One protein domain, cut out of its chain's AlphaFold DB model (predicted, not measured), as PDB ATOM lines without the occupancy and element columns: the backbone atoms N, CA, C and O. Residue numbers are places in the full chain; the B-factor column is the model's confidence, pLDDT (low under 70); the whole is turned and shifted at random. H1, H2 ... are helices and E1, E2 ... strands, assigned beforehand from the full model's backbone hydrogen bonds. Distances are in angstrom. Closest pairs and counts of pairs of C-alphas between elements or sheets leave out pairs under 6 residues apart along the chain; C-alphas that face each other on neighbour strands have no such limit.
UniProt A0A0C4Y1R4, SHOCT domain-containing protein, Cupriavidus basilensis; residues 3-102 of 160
ATOM      1  N   ALA A   3      33.291 -12.610  40.225       93.94
ATOM      2  CA  ALA A   3      34.336 -13.607  40.378       93.94
ATOM      3  C   ALA A   3      33.724 -15.009  40.470       93.94
ATOM      4  O   ALA A   3      32.725 -15.233  41.155       93.94
ATOM      5  N   ALA A   4      34.351 -15.957  39.782       95.25
ATOM      6  CA  ALA A   4      34.017 -17.370  39.862       95.25
ATOM      7  C   ALA A   4      34.944 -18.054  40.873       95.25
ATOM      8  O   ALA A   4      36.164 -17.933  40.780       95.25
ATOM      9  N   THR A   5      34.365 -18.775  41.829       94.62
ATOM     10  CA  THR A   5      35.097 -19.598  42.803       94.62
ATOM     11  C   THR A   5      34.826 -21.082  42.551       94.62
ATOM     12  O   THR A   5      34.057 -21.443  41.658       94.62
ATOM     13  N   SER A   6      35.419 -21.966  43.355       89.75
ATOM     14  CA  SER A   6      35.162 -23.407  43.269       89.75
ATOM     15  C   SER A   6      33.701 -23.779  43.557       89.75
ATOM     16  O   SER A   6      33.174 -24.682  42.914       89.75
ATOM     17  N   GLY A   7      33.028 -23.081  44.479       90.06
ATOM     18  CA  GLY A   7      31.658 -23.416  44.903       90.06
ATOM     19  C   GLY A   7      30.570 -22.434  44.462       90.06
ATOM     20  O   GLY A   7      29.392 -22.802  44.413       90.06
ATOM     21  N   ARG A   8      30.943 -21.184  44.173       93.69
ATOM     22  CA  ARG A   8      30.012 -20.063  43.998       93.69
ATOM     23  C   ARG A   8      30.464 -19.070  42.935       93.69
ATOM     24  O   ARG A   8      31.661 -18.836  42.754       93.69
ATOM     25  N   LEU A   9      29.492 -18.419  42.315       94.50
ATOM     26  CA  LEU A   9      29.669 -17.161  41.615       94.50
ATOM     27  C   LEU A   9      29.362 -16.022  42.588       94.50
ATOM     28  O   LEU A   9      28.253 -15.928  43.109       94.50
ATOM     29  N   ILE A  10      30.341 -15.150  42.810       94.88
ATOM     30  CA  ILE A  10      30.213 -14.019  43.727       94.88
ATOM     31  C   ILE A  10      30.326 -12.733  42.919       94.88
ATOM     32  O   ILE A  10      31.182 -12.596  42.046       94.88
ATOM     33  N   GLY A  11      29.465 -11.771  43.202       93.12
ATOM     34  CA  GLY A  11      29.449 -10.494  42.519       93.12
ATOM     35  C   GLY A  11      29.076  -9.348  43.437       93.12
ATOM     36  O   GLY A  11      28.620  -9.529  44.560       93.12
ATOM     37  N   ILE A  12      29.310  -8.141  42.944       91.25
ATOM     38  CA  ILE A  12      28.973  -6.909  43.645       91.25
ATOM     39  C   ILE A  12      28.316  -5.969  42.645       91.25
ATOM     40  O   ILE A  12      28.953  -5.589  41.650       91.25
ATOM     41  N   ASN A  13      27.084  -5.573  42.959       87.25
ATOM     42  CA  ASN A  13      26.357  -4.524  42.257       87.25
ATOM     43  C   ASN A  13      26.483  -3.214  43.024       87.25
ATOM     44  O   ASN A  13      26.255  -3.163  44.230       87.25
ATOM     45  N   ARG A  14      26.880  -2.152  42.322       83.75
ATOM     46  CA  ARG A  14      26.974  -0.814  42.909       83.75
ATOM     47  C   ARG A  14      25.592  -0.172  42.933       83.75
ATOM     48  O   ARG A  14      24.865  -0.260  41.945       83.75
ATOM     49  N   GLY A  15      25.249   0.458  44.052       81.12
ATOM     50  CA  GLY A  15      24.054   1.290  44.146       81.12
ATOM     51  C   GLY A  15      24.228   2.606  43.383       81.12
ATOM     52  O   GLY A  15      25.349   3.063  43.159       81.12
ATOM     53  N   LEU A  16      23.110   3.225  42.997       79.75
ATOM     54  CA  LEU A  16      23.092   4.543  42.347       79.75
ATOM     55  C   LEU A  16      23.588   5.664  43.277       79.75
ATOM     56  O   LEU A  16      24.193   6.620  42.805       79.75
ATOM     57  N   ILE A  17      23.364   5.537  44.589       84.00
ATOM     58  CA  ILE A  17      23.694   6.557  45.600       84.00
ATOM     59  C   ILE A  17      24.679   5.967  46.619       84.00
ATOM     60  O   ILE A  17      24.428   5.917  47.820       84.00
ATOM     61  N   GLY A  18      25.799   5.450  46.113       81.06
ATOM     62  CA  GLY A  18      26.784   4.750  46.932       81.06
ATOM     63  C   GLY A  18      26.305   3.380  47.420       81.06
ATOM     64  O   GLY A  18      25.256   2.869  47.022       81.06
ATOM     65  N   GLY A  19      27.130   2.753  48.257       88.19
ATOM     66  CA  GLY A  19      26.890   1.399  48.749       88.19
ATOM     67  C   GLY A  19      27.055   0.310  47.684       88.19
ATOM     68  O   GLY A  19      27.363   0.554  46.511       88.19
ATOM     69  N   PHE A  20      26.879  -0.932  48.124       88.50
ATOM     70  CA  PHE A  20      26.938  -2.094  47.256       88.50
ATOM     71  C   PHE A  20      26.040  -3.216  47.767       88.50
ATOM     72  O   PHE A  20      25.884  -3.400  48.972       88.50
ATOM     73  N   THR A  21      25.503  -3.996  46.836       88.56
ATOM     74  CA  THR A  21      24.752  -5.211  47.141       88.56
ATOM     75  C   THR A  21      25.600  -6.411  46.734       88.56
ATOM     76  O   THR A  21      25.883  -6.570  45.537       88.56
ATOM     77  N   PRO A  22      26.051  -7.242  47.693       90.38
ATOM     78  CA  PRO A  22      26.727  -8.483  47.366       90.38
ATOM     79  C   PRO A  22      25.737  -9.462  46.728       90.38
ATOM     80  O   PRO A  22      24.561  -9.522  47.084       90.38
ATOM     81  N   VAL A  23      26.235 -10.234  45.775       91.94
ATOM     82  CA  VAL A  23      25.527 -11.316  45.098       91.94
ATOM     83  C   VAL A  23      26.335 -12.582  45.334       91.94
ATOM     84  O   VAL A  23      27.524 -12.609  45.031       91.94
ATOM     85  N   ASP A  24      25.701 -13.618  45.868       92.50
ATOM     86  CA  ASP A  24      26.296 -14.942  46.057       92.50
ATOM     87  C   ASP A  24      25.345 -15.985  45.465       92.50
ATOM     88  O   ASP A  24      24.191 -16.095  45.882       92.50
ATOM     89  N   ILE A  25      25.816 -16.704  44.447       92.44
ATOM     90  CA  ILE A  25      25.050 -17.709  43.714       92.44
ATOM     91  C   ILE A  25      25.832 -19.019  43.753       92.44
ATOM     92  O   ILE A  25      26.972 -19.094  43.295       92.44
ATOM     93  N   ARG A  26      25.220 -20.091  44.261       92.00
ATOM     94  CA  ARG A  26      25.829 -21.427  44.218       92.00
ATOM     95  C   ARG A  26      25.778 -21.963  42.794       92.00
ATOM     96  O   ARG A  26      24.780 -21.778  42.103       92.00
ATOM     97  N   TRP A  27      26.800 -22.708  42.378       91.44
ATOM     98  CA  TRP A  27      26.830 -23.278  41.022       91.44
ATOM     99  C   TRP A  27      25.618 -24.156  40.697       91.44
ATOM    100  O   TRP A  27      25.121 -24.115  39.578       91.44
ATOM    101  N   GLN A  28      25.082 -24.866  41.695       88.69
ATOM    102  CA  GLN A  28      23.876 -25.688  41.548       88.69
ATOM    103  C   GLN A  28      22.612 -24.901  41.165       88.69
ATOM    104  O   GLN A  28      21.694 -25.477  40.581       88.69
ATOM    105  N   ASP A  29      22.569 -23.610  41.491       89.88
ATOM    106  CA  ASP A  29      21.397 -22.758  41.303       89.88
ATOM    107  C   ASP A  29      21.484 -21.959  39.992       89.88
ATOM    108  O   ASP A  29      20.479 -21.402  39.545       89.88
ATOM    109  N   VAL A  30      22.659 -21.928  39.346       91.50
ATOM    110  CA  VAL A  30      22.870 -21.279  38.044       91.50
ATOM    111  C   VAL A  30      22.115 -22.043  36.955       91.50
ATOM    112  O   VAL A  30      22.235 -23.260  36.818       91.50
ATOM    113  N   LYS A  31      21.330 -21.314  36.159       90.56
ATOM    114  CA  LYS A  31      20.578 -21.849  35.016       90.56
ATOM    115  C   LYS A  31      21.252 -21.524  33.698       90.56
ATOM    116  O   LYS A  31      21.493 -22.424  32.907       90.56
ATOM    117  N   THR A  32      21.529 -20.247  33.462       92.75
ATOM    118  CA  THR A  32      22.165 -19.783  32.229       92.75
ATOM    119  C   THR A  32      23.120 -18.640  32.523       92.75
ATOM    120  O   THR A  32      22.924 -17.861  33.460       92.75
ATOM    121  N   ALA A  33      24.159 -18.540  31.701       94.62
ATOM    122  CA  ALA A  33      25.090 -17.428  31.695       94.62
ATOM    123  C   ALA A  33      25.215 -16.901  30.268       94.62
ATOM    124  O   ALA A  33      25.441 -17.672  29.341       94.62
ATOM    125  N   ASN A  34      25.091 -15.591  30.098       95.50
ATOM    126  CA  ASN A  34      25.265 -14.909  28.824       95.50
ATOM    127  C   ASN A  34      26.300 -13.805  28.980       95.50
ATOM    128  O   ASN A  34      26.323 -13.113  29.997       95.50
ATOM    129  N   VAL A  35      27.132 -13.620  27.959       95.44
ATOM    130  CA  VAL A  35      28.095 -12.523  27.892       95.44
ATOM    131  C   VAL A  35      27.815 -11.671  26.661       95.44
ATOM    132  O   VAL A  35      27.666 -12.187  25.556       95.44
ATOM    133  N   LYS A  36      27.751 -10.354  26.848       95.62
ATOM    134  CA  LYS A  36      27.644  -9.369  25.773       95.62
ATOM    135  C   LYS A  36      28.920  -8.540  25.753       95.62
ATOM    136  O   LYS A  36      29.169  -7.761  26.667       95.62
ATOM    137  N   ALA A  37      29.733  -8.708  24.714       92.75
ATOM    138  CA  ALA A  37      30.928  -7.897  24.519       92.75
ATOM    139  C   ALA A  37      30.553  -6.561  23.861       92.75
ATOM    140  O   ALA A  37      30.071  -6.529  22.732       92.75
ATOM    141  N   GLY A  38      30.763  -5.459  24.576       89.88
ATOM    142  CA  GLY A  38      30.614  -4.101  24.065       89.88
ATOM    143  C   GLY A  38      31.953  -3.476  23.665       89.88
ATOM    144  O   GLY A  38      33.025  -4.079  23.769       89.88
ATOM    145  N   ILE A  39      31.898  -2.221  23.214       89.56
ATOM    146  CA  ILE A  39      33.090  -1.461  22.809       89.56
ATOM    147  C   ILE A  39      33.958  -1.151  24.039       89.56
ATOM    148  O   ILE A  39      35.129  -1.535  24.066       89.56
ATOM    149  N   PHE A  40      33.361  -0.559  25.079       89.19
ATOM    150  CA  PHE A  40      34.049  -0.088  26.292       89.19
ATOM    151  C   PHE A  40      34.213  -1.143  27.396       89.19
ATOM    152  O   PHE A  40      35.016  -0.970  28.307       89.19
ATOM    153  N   GLY A  41      33.477  -2.247  27.321       93.00
ATOM    154  CA  GLY A  41      33.479  -3.297  28.333       93.00
ATOM    155  C   GLY A  41      32.544  -4.428  27.939       93.00
ATOM    156  O   GLY A  41      31.983  -4.412  26.844       93.00
ATOM    157  N   SER A  42      32.387  -5.402  28.823       96.06
ATOM    158  CA  SER A  42      31.465  -6.517  28.634       96.06
ATOM    159  C   SER A  42      30.464  -6.588  29.773       96.06
ATOM    160  O   SER A  42      30.790  -6.279  30.918       96.06
ATOM    161  N   ASP A  43      29.273  -7.076  29.459       95.12
ATOM    162  CA  ASP A  43      28.236  -7.346  30.442       95.12
ATOM    163  C   ASP A  43      28.035  -8.857  30.557       95.12
ATOM    164  O   ASP A  43      28.039  -9.569  29.551       95.12
ATOM    165  N   ILE A  44      27.854  -9.347  31.780       95.50
ATOM    166  CA  ILE A  44      27.434 -10.725  32.041       95.50
ATOM    167  C   ILE A  44      26.035 -10.706  32.636       95.50
ATOM    168  O   ILE A  44      25.777  -9.999  33.609       95.50
ATOM    169  N   THR A  45      25.169 -11.552  32.091       95.81
ATOM    170  CA  THR A  45      23.825 -11.805  32.602       95.81
ATOM    171  C   THR A  45      23.733 -13.253  33.055       95.81
ATOM    172  O   THR A  45      23.936 -14.167  32.258       95.81
ATOM    173  N   ILE A  46      23.424 -13.461  34.333       94.62
ATOM    174  CA  ILE A  46      23.257 -14.779  34.947       94.62
ATOM    175  C   ILE A  46      21.813 -14.942  35.377       94.62
ATOM    176  O   ILE A  46      21.275 -14.090  36.079       94.62
ATOM    177  N   THR A  47      21.217 -16.067  35.023       93.81
ATOM    178  CA  THR A  47      19.905 -16.457  35.522       93.81
ATOM    179  C   THR A  47      20.091 -17.583  36.527       93.81
ATOM    180  O   THR A  47      20.746 -18.577  36.213       93.81
ATOM    181  N   ALA A  48      19.547 -17.437  37.734       92.31
ATOM    182  CA  ALA A  48      19.710 -18.415  38.807       92.31
ATOM    183  C   ALA A  48      18.466 -18.534  39.696       92.31
ATOM    184  O   ALA A  48      17.630 -17.630  39.752       92.31
ATOM    185  N   LEU A  49      18.347 -19.661  40.397       89.69
ATOM    186  CA  LEU A  49      17.339 -19.863  41.436       89.69
ATOM    187  C   LEU A  49      17.751 -19.137  42.720       89.69
ATOM    188  O   LEU A  49      18.918 -19.131  43.102       89.69
ATOM    189  N   THR A  50      16.783 -18.507  43.381       77.00
ATOM    190  CA  THR A  50      17.031 -17.710  44.596       77.00
ATOM    191  C   THR A  50      16.892 -18.475  45.901       77.00
ATOM    192  O   THR A  50      17.389 -18.004  46.921       77.00
ATOM    193  N   GLN A  51      16.221 -19.627  45.888       69.81
ATOM    194  CA  GLN A  51      16.004 -20.435  47.082       69.81
ATOM    195  C   GLN A  51      16.590 -21.840  46.902       69.81
ATOM    196  O   GLN A  51      16.341 -22.466  45.872       69.81
ATOM    197  N   PRO A  52      17.367 -22.324  47.889       55.16
ATOM    198  CA  PRO A  52      18.065 -23.606  47.823       55.16
ATOM    199  C   PRO A  52      17.200 -24.805  48.234       55.16
ATOM    200  O   PRO A  52      17.677 -25.933  48.147       55.16
ATOM    201  N   ASP A  53      15.982 -24.580  48.733       53.97
ATOM    202  CA  ASP A  53      15.131 -25.648  49.247       53.97
ATOM    203  C   ASP A  53      14.205 -26.178  48.145       53.97
ATOM    204  O   ASP A  53      13.392 -25.442  47.582       53.97
ATOM    205  N   LEU A  54      14.356 -27.466  47.832       53.88
ATOM    206  CA  LEU A  54      13.613 -28.192  46.798       53.88
ATOM    207  C   LEU A  54      12.086 -28.147  47.013       53.88
ATOM    208  O   LEU A  54      11.342 -28.427  46.076       53.88
ATOM    209  N   ALA A  55      11.624 -27.808  48.221       50.34
ATOM    210  CA  ALA A  55      10.219 -27.868  48.617       50.34
ATOM    211  C   ALA A  55       9.379 -26.626  48.258       50.34
ATOM    212  O   ALA A  55       8.153 -26.705  48.255       50.34
ATOM    213  N   SER A  56       9.994 -25.482  47.951       53.53
ATOM    214  CA  SER A  56       9.263 -24.243  47.644       53.53
ATOM    215  C   SER A  56       9.713 -23.715  46.292       53.53
ATOM    216  O   SER A  56      10.895 -23.454  46.107       53.53
ATOM    217  N   GLY A  57       8.786 -23.589  45.337       56.09
ATOM    218  CA  GLY A  57       9.048 -23.189  43.951       56.09
ATOM    219  C   GLY A  57      10.011 -22.004  43.830       56.09
ATOM    220  O   GLY A  57       9.608 -20.844  43.913       56.09
ATOM    221  N   GLY A  58      11.296 -22.311  43.634       66.06
ATOM    222  CA  GLY A  58      12.356 -21.316  43.611       66.06
ATOM    223  C   GLY A  58      12.107 -20.303  42.501       66.06
ATOM    224  O   GLY A  58      11.955 -20.662  41.334       66.06
ATOM    225  N   THR A  59      12.076 -19.019  42.853       81.75
ATOM    226  CA  THR A  59      11.916 -17.964  41.851       81.75
ATOM    227  C   THR A  59      13.223 -17.793  41.091       81.75
ATOM    228  O   THR A  59      14.292 -17.603  41.688       81.75
ATOM    229  N   VAL A  60      13.127 -17.841  39.767       87.94
ATOM    230  CA  VAL A  60      14.229 -17.528  38.864       87.94
ATOM    231  C   VAL A  60      14.474 -16.021  38.895       87.94
ATOM    232  O   VAL A  60      13.559 -15.234  38.659       87.94
ATOM    233  N   ARG A  61      15.712 -15.610  39.177       90.56
ATOM    234  CA  ARG A  61      16.140 -14.211  39.094       90.56
ATOM    235  C   ARG A  61      17.291 -14.036  38.125       90.56
ATOM    236  O   ARG A  61      18.132 -14.918  37.962       90.56
ATOM    237  N   THR A  62      17.324 -12.848  37.538       92.94
ATOM    238  CA  THR A  62      18.378 -12.401  36.635       92.94
ATOM    239  C   THR A  62      19.299 -11.434  37.365       92.94
ATOM    240  O   THR A  62      18.849 -10.445  37.944       92.94
ATOM    241  N   PHE A  63      20.595 -11.709  37.314       92.69
ATOM    242  CA  PHE A  63      21.663 -10.883  37.855       92.69
ATOM    243  C   PHE A  63      22.495 -10.352  36.696       92.69
ATOM    244  O   PHE A  63      22.991 -11.127  35.878       92.69
ATOM    245  N   GLN A  64      22.649  -9.034  36.625       94.12
ATOM    246  CA  GLN A  64      23.438  -8.384  35.588       94.12
ATOM    247  C   GLN A  64      24.661  -7.715  36.207       94.12
ATOM    248  O   GLN A  64      24.542  -6.943  37.158       94.12
ATOM    249  N   PHE A  65      25.827  -8.001  35.638       93.62
ATOM    250  CA  PHE A  65      27.096  -7.375  35.974       93.62
ATOM    251  C   PHE A  65      27.591  -6.625  34.745       93.62
ATOM    252  O   PHE A  65      27.989  -7.250  33.763       93.62
ATOM    253  N   THR A  66      27.532  -5.297  34.788       92.88
ATOM    254  CA  THR A  66      27.844  -4.445  33.636       92.88
ATOM    255  C   THR A  66      29.223  -3.807  33.727       92.88
ATOM    256  O   THR A  66      29.802  -3.681  34.811       92.88
ATOM    257  N   GLY A  67      29.754  -3.400  32.571       92.00
ATOM    258  CA  GLY A  67      30.999  -2.629  32.491       92.00
ATOM    259  C   GLY A  67      32.231  -3.393  32.983       92.00
ATOM    260  O   GLY A  67      33.172  -2.797  33.508       92.00
ATOM    261  N   LEU A  68      32.227  -4.719  32.853       93.38
ATOM    262  CA  LEU A  68      33.360  -5.560  33.217       93.38
ATOM    263  C   LEU A  68      34.488  -5.397  32.195       93.38
ATOM    264  O   LEU A  68      34.252  -5.167  31.004       93.38
ATOM    265  N   ARG A  69      35.733  -5.599  32.639       94.06
ATOM    266  CA  ARG A  69      36.851  -5.764  31.705       94.06
ATOM    267  C   ARG A  69      36.586  -6.998  30.850       94.06
ATOM    268  O   ARG A  69      36.134  -8.025  31.354       94.06
ATOM    269  N   LYS A  70      36.895  -6.909  29.557       93.88
ATOM    270  CA  LYS A  70      36.590  -7.981  28.595       93.88
ATOM    271  C   LYS A  70      37.216  -9.320  29.001       93.88
ATOM    272  O   LYS A  70      36.537 -10.341  28.948       93.88
ATOM    273  N   ALA A  71      38.470  -9.295  29.459       92.62
ATOM    274  CA  ALA A  71      39.181 -10.482  29.932       92.62
ATOM    275  C   ALA A  71      38.493 -11.125  31.149       92.62
ATOM    276  O   ALA A  71      38.257 -12.333  31.145       92.62
ATOM    277  N   ASP A  72      38.104 -10.320  32.141       93.69
ATOM    278  CA  ASP A  72      37.423 -10.795  33.352       93.69
ATOM    279  C   ASP A  72      36.064 -11.400  33.001       93.69
ATOM    280  O   ASP A  72      35.724 -12.495  33.450       93.69
ATOM    281  N   ALA A  73      35.304 -10.727  32.132       94.31
ATOM    282  CA  ALA A  73      34.014 -11.228  31.686       94.31
ATOM    283  C   ALA A  73      34.153 -12.567  30.943       94.31
ATOM    284  O   ALA A  73      33.416 -13.517  31.194       94.31
ATOM    285  N   GLN A  74      35.141 -12.683  30.058       94.12
ATOM    286  CA  GLN A  74      35.402 -13.932  29.351       94.12
ATOM    287  C   GLN A  74      35.859 -15.050  30.302       94.12
ATOM    288  O   GLN A  74      35.467 -16.203  30.126       94.12
ATOM    289  N   ALA A  75      36.672 -14.737  31.313       94.94
ATOM    290  CA  ALA A  75      37.112 -15.704  32.314       94.94
ATOM    291  C   ALA A  75      35.934 -16.242  33.138       94.94
ATOM    292  O   ALA A  75      35.766 -17.458  33.239       94.94
ATOM    293  N   VAL A  76      35.078 -15.355  33.652       95.31
ATOM    294  CA  VAL A  76      33.881 -15.754  34.404       95.31
ATOM    295  C   VAL A  76      32.905 -16.523  33.523       95.31
ATOM    296  O   VAL A  76      32.396 -17.557  33.944       95.31
ATOM    297  N   TYR A  77      32.693 -16.088  32.280       95.12
ATOM    298  CA  TYR A  77      31.836 -16.810  31.344       95.12
ATOM    299  C   TYR A  77      32.331 -18.241  31.091       95.12
ATOM    300  O   TYR A  77      31.543 -19.181  31.157       95.12
ATOM    301  N   ARG A  78      33.641 -18.432  30.875       95.25
ATOM    302  CA  ARG A  78      34.235 -19.772  30.726       95.25
ATOM    303  C   ARG A  78      34.034 -20.636  31.967       95.25
ATOM    304  O   ARG A  78      33.720 -21.812  31.826       95.25
ATOM    305  N   ALA A  79      34.174 -20.060  33.160       95.56
ATOM    306  CA  ALA A  79      33.903 -20.779  34.399       95.56
ATOM    307  C   ALA A  79      32.429 -21.210  34.487       95.56
ATOM    308  O   ALA A  79      32.163 -22.377  34.751       95.56
ATOM    309  N   CYS A  80      31.478 -20.321  34.182       93.75
ATOM    310  CA  CYS A  80      30.056 -20.672  34.147       93.75
ATOM    311  C   CYS A  80      29.772 -21.819  33.164       93.75
ATOM    312  O   CYS A  80      29.068 -22.761  33.511       93.75
ATOM    313  N   GLN A  81      30.362 -21.771  31.966       93.75
ATOM    314  CA  GLN A  81      30.211 -22.820  30.953       93.75
ATOM    315  C   GLN A  81      30.784 -24.165  31.417       93.75
ATOM    316  O   GLN A  81      30.136 -25.197  31.264       93.75
ATOM    317  N   ALA A  82      31.968 -24.168  32.034       93.06
ATOM    318  CA  ALA A  82      32.558 -25.387  32.584       93.06
ATOM    319  C   ALA A  82      31.671 -26.012  33.674       93.06
ATOM    320  O   ALA A  82      31.474 -27.228  33.689       93.06
ATOM    321  N   GLN A  83      31.089 -25.186  34.545       91.88
ATOM    322  CA  GLN A  83      30.181 -25.665  35.587       91.88
ATOM    323  C   GLN A  83      28.876 -26.207  34.999       91.88
ATOM    324  O   GLN A  83      28.404 -27.258  35.423       91.88
ATOM    325  N   GLU A  84      28.317 -25.566  33.971       88.38
ATOM    326  CA  GLU A  84      27.131 -26.081  33.282       88.38
ATOM    327  C   GLU A  84      27.375 -27.475  32.678       88.38
ATOM    328  O   GLU A  84      26.554 -28.381  32.845       88.38
ATOM    329  N   GLN A  85      28.531 -27.674  32.034       87.56
ATOM    330  CA  GLN A  85      28.943 -28.969  31.485       87.56
ATOM    331  C   GLN A  85      29.082 -30.028  32.586       87.56
ATOM    332  O   GLN A  85      28.510 -31.110  32.469       87.56
ATOM    333  N   ALA A  86      29.772 -29.701  33.685       89.12
ATOM    334  CA  ALA A  86      29.945 -30.610  34.817       89.12
ATOM    335  C   ALA A  86      28.602 -31.016  35.446       89.12
ATOM    336  O   ALA A  86      28.396 -32.179  35.799       89.12
ATOM    337  N   TRP A  87      27.652 -30.083  35.549       83.62
ATOM    338  CA  TRP A  87      26.312 -30.378  36.058       83.62
ATOM    339  C   TRP A  87      25.466 -31.201  35.088       83.62
ATOM    340  O   TRP A  87      24.693 -32.049  35.541       83.62
ATOM    341  N   ARG A  88      25.603 -30.981  33.773       83.75
ATOM    342  CA  ARG A  88      24.963 -31.834  32.761       83.75
ATOM    343  C   ARG A  88      25.489 -33.259  32.831       83.75
ATOM    344  O   ARG A  88      24.680 -34.181  32.875       83.75
ATOM    345  N   GLU A  89      26.800 -33.430  32.948       86.56
ATOM    346  CA  GLU A  89      27.405 -34.755  33.076       86.56
ATOM    347  C   GLU A  89      26.983 -35.448  34.376       86.56
ATOM    348  O   GLU A  89      26.532 -36.590  34.359       86.56
ATOM    349  N   LYS A  90      26.992 -34.731  35.507       86.19
ATOM    350  CA  LYS A  90      26.502 -35.269  36.785       86.19
ATOM    351  C   LYS A  90      25.032 -35.689  36.721       86.19
ATOM    352  O   LYS A  90      24.652 -36.679  37.343       86.19
ATOM    353  N   ARG A  91      24.189 -34.940  35.999       82.44
ATOM    354  CA  ARG A  91      22.775 -35.292  35.808       82.44
ATOM    355  C   ARG A  91      22.629 -36.541  34.936       82.44
ATOM    356  O   ARG A  91      21.834 -37.398  35.294       82.44
ATOM    357  N   ARG A  92      23.437 -36.670  33.879       85.25
ATOM    358  CA  ARG A  92      23.476 -37.856  33.013       85.25
ATOM    359  C   ARG A  92      23.922 -39.111  33.764       85.25
ATOM    360  O   ARG A  92      23.296 -40.153  33.632       85.25
ATOM    361  N   LEU A  93      24.973 -39.008  34.579       85.25
ATOM    362  CA  LEU A  93      25.449 -40.120  35.408       85.25
ATOM    363  C   LEU A  93      24.390 -40.561  36.419       85.25
ATOM    364  O   LEU A  93      24.153 -41.755  36.554       85.25
ATOM    365  N   ARG A  94      23.711 -39.607  37.072       85.25
ATOM    366  CA  ARG A  94      22.610 -39.922  37.989       85.25
ATOM    367  C   ARG A  94      21.461 -40.628  37.272       85.25
ATOM    368  O   ARG A  94      20.941 -41.596  37.796       85.25
ATOM    369  N   GLU A  95      21.083 -40.175  36.082       84.62
ATOM    370  CA  GLU A  95      20.027 -40.814  35.291       84.62
ATOM    371  C   GLU A  95      20.403 -42.248  34.881       84.62
ATOM    372  O   GLU A  95      19.587 -43.159  35.005       84.62
ATOM    373  N   LEU A  96      21.654 -42.480  34.467       82.38
ATOM    374  CA  LEU A  96      22.165 -43.825  34.179       82.38
ATOM    375  C   LEU A  96      22.208 -44.712  35.430       82.38
ATOM    376  O   LEU A  96      21.906 -45.899  35.345       82.38
ATOM    377  N   GLU A  97      22.569 -44.153  36.585       82.81
ATOM    378  CA  GLU A  97      22.571 -44.860  37.866       82.81
ATOM    379  C   GLU A  97      21.150 -45.177  38.342       82.81
ATOM    380  O   GLU A  97      20.903 -46.283  38.803       82.81
ATOM    381  N   GLU A  98      20.194 -44.264  38.169       84.56
ATOM    382  CA  GLU A  98      18.778 -44.491  38.466       84.56
ATOM    383  C   GLU A  98      18.178 -45.550  37.537       84.56
ATOM    384  O   GLU A  98      17.461 -46.430  38.007       84.56
ATOM    385  N   LEU A  99      18.508 -45.529  36.240       79.44
ATOM    386  CA  LEU A  99      18.145 -46.592  35.303       79.44
ATOM    387  C   LEU A  99      18.769 -47.923  35.720       79.44
ATOM    388  O   LEU A  99      18.053 -48.917  35.770       79.44
ATOM    389  N   ARG A 100      20.056 -47.931  36.095       74.94
ATOM    390  CA  ARG A 100      20.759 -49.112  36.614       74.94
ATOM    391  C   ARG A 100      20.198 -49.589  37.949       74.94
ATOM    392  O   ARG A 100      20.217 -50.780  38.190       74.94
ATOM    393  N   ALA A 101      19.703 -48.718  38.820       75.44
ATOM    394  CA  ALA A 101      19.060 -49.105  40.074       75.44
ATOM    395  C   ALA A 101      17.645 -49.641  39.822       75.44
ATOM    396  O   ALA A 101      17.224 -50.615  40.440       75.44
ATOM    397  N   LYS A 102      16.928 -49.048  38.861       75.25
ATOM    398  CA  LYS A 102      15.601 -49.488  38.423       75.25
ATOM    399  C   LYS A 102      15.649 -50.829  37.682       75.25
ATOM    400  O   LYS A 102      14.720 -51.615  37.830       75.25
TER     401      LYS A 102
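Overview. This is residues 3 to 102 of the 160 residues of the protein "SHOCT domain-containing protein" of Cupriavidus basilensis (UniProt A0A0C4Y1R4). A twisted wall of three strands, E3 E4 E5, bears over one face the crossed hairpin E1 E2 and the first part of the long helix H1; residues 88 to 102 of H1 stick out. The 100 printed residues have five strands, then one helix: class mixed, both sheets antiparallel. The whole is loose, radius of gyration of the C-alphas 15.9 A, spanning 56 by 29 by 19 A.

Arrangement. Start at E1, residues 8 to 14, and E2, 20 to 26, a hairpin; N 9 and O 25 are 2.8 A apart. E3, 30 to 37, E4, 42 to 49, and E5, 60 to 68, form a meander, each strand the antiparallel neighbour of the one before; N 34 and O 45, and N 46 and O 63, are 2.8 A apart. The two sheets form a sandwich, face to face, strands at 57 degrees; the closest C-alphas of E1 and E5, Asn 13 and Phe 65, are 6.9 A apart. H1, 70 to 102, is on the larger sheet over E3 and E4, two layers, height 9.4 A; its closest C-alphas to E3, Cys 80 and Ala 33, are 6.4 A apart. Every O i to N i+4 pair in H1 is within hydrogen-bond range.

Along the chain. Find C-alpha 8 at (30.012, -20.063, 43.998), where E1 begins. E4 and E5 each span 23.3 A; H1 runs 47.5 A to C-alpha 102 at (15.601, -49.488, 38.423).

Size, cuts and confidence. The printed part has no cut and no long link. Residues 51 to 58 have pLDDT under 70.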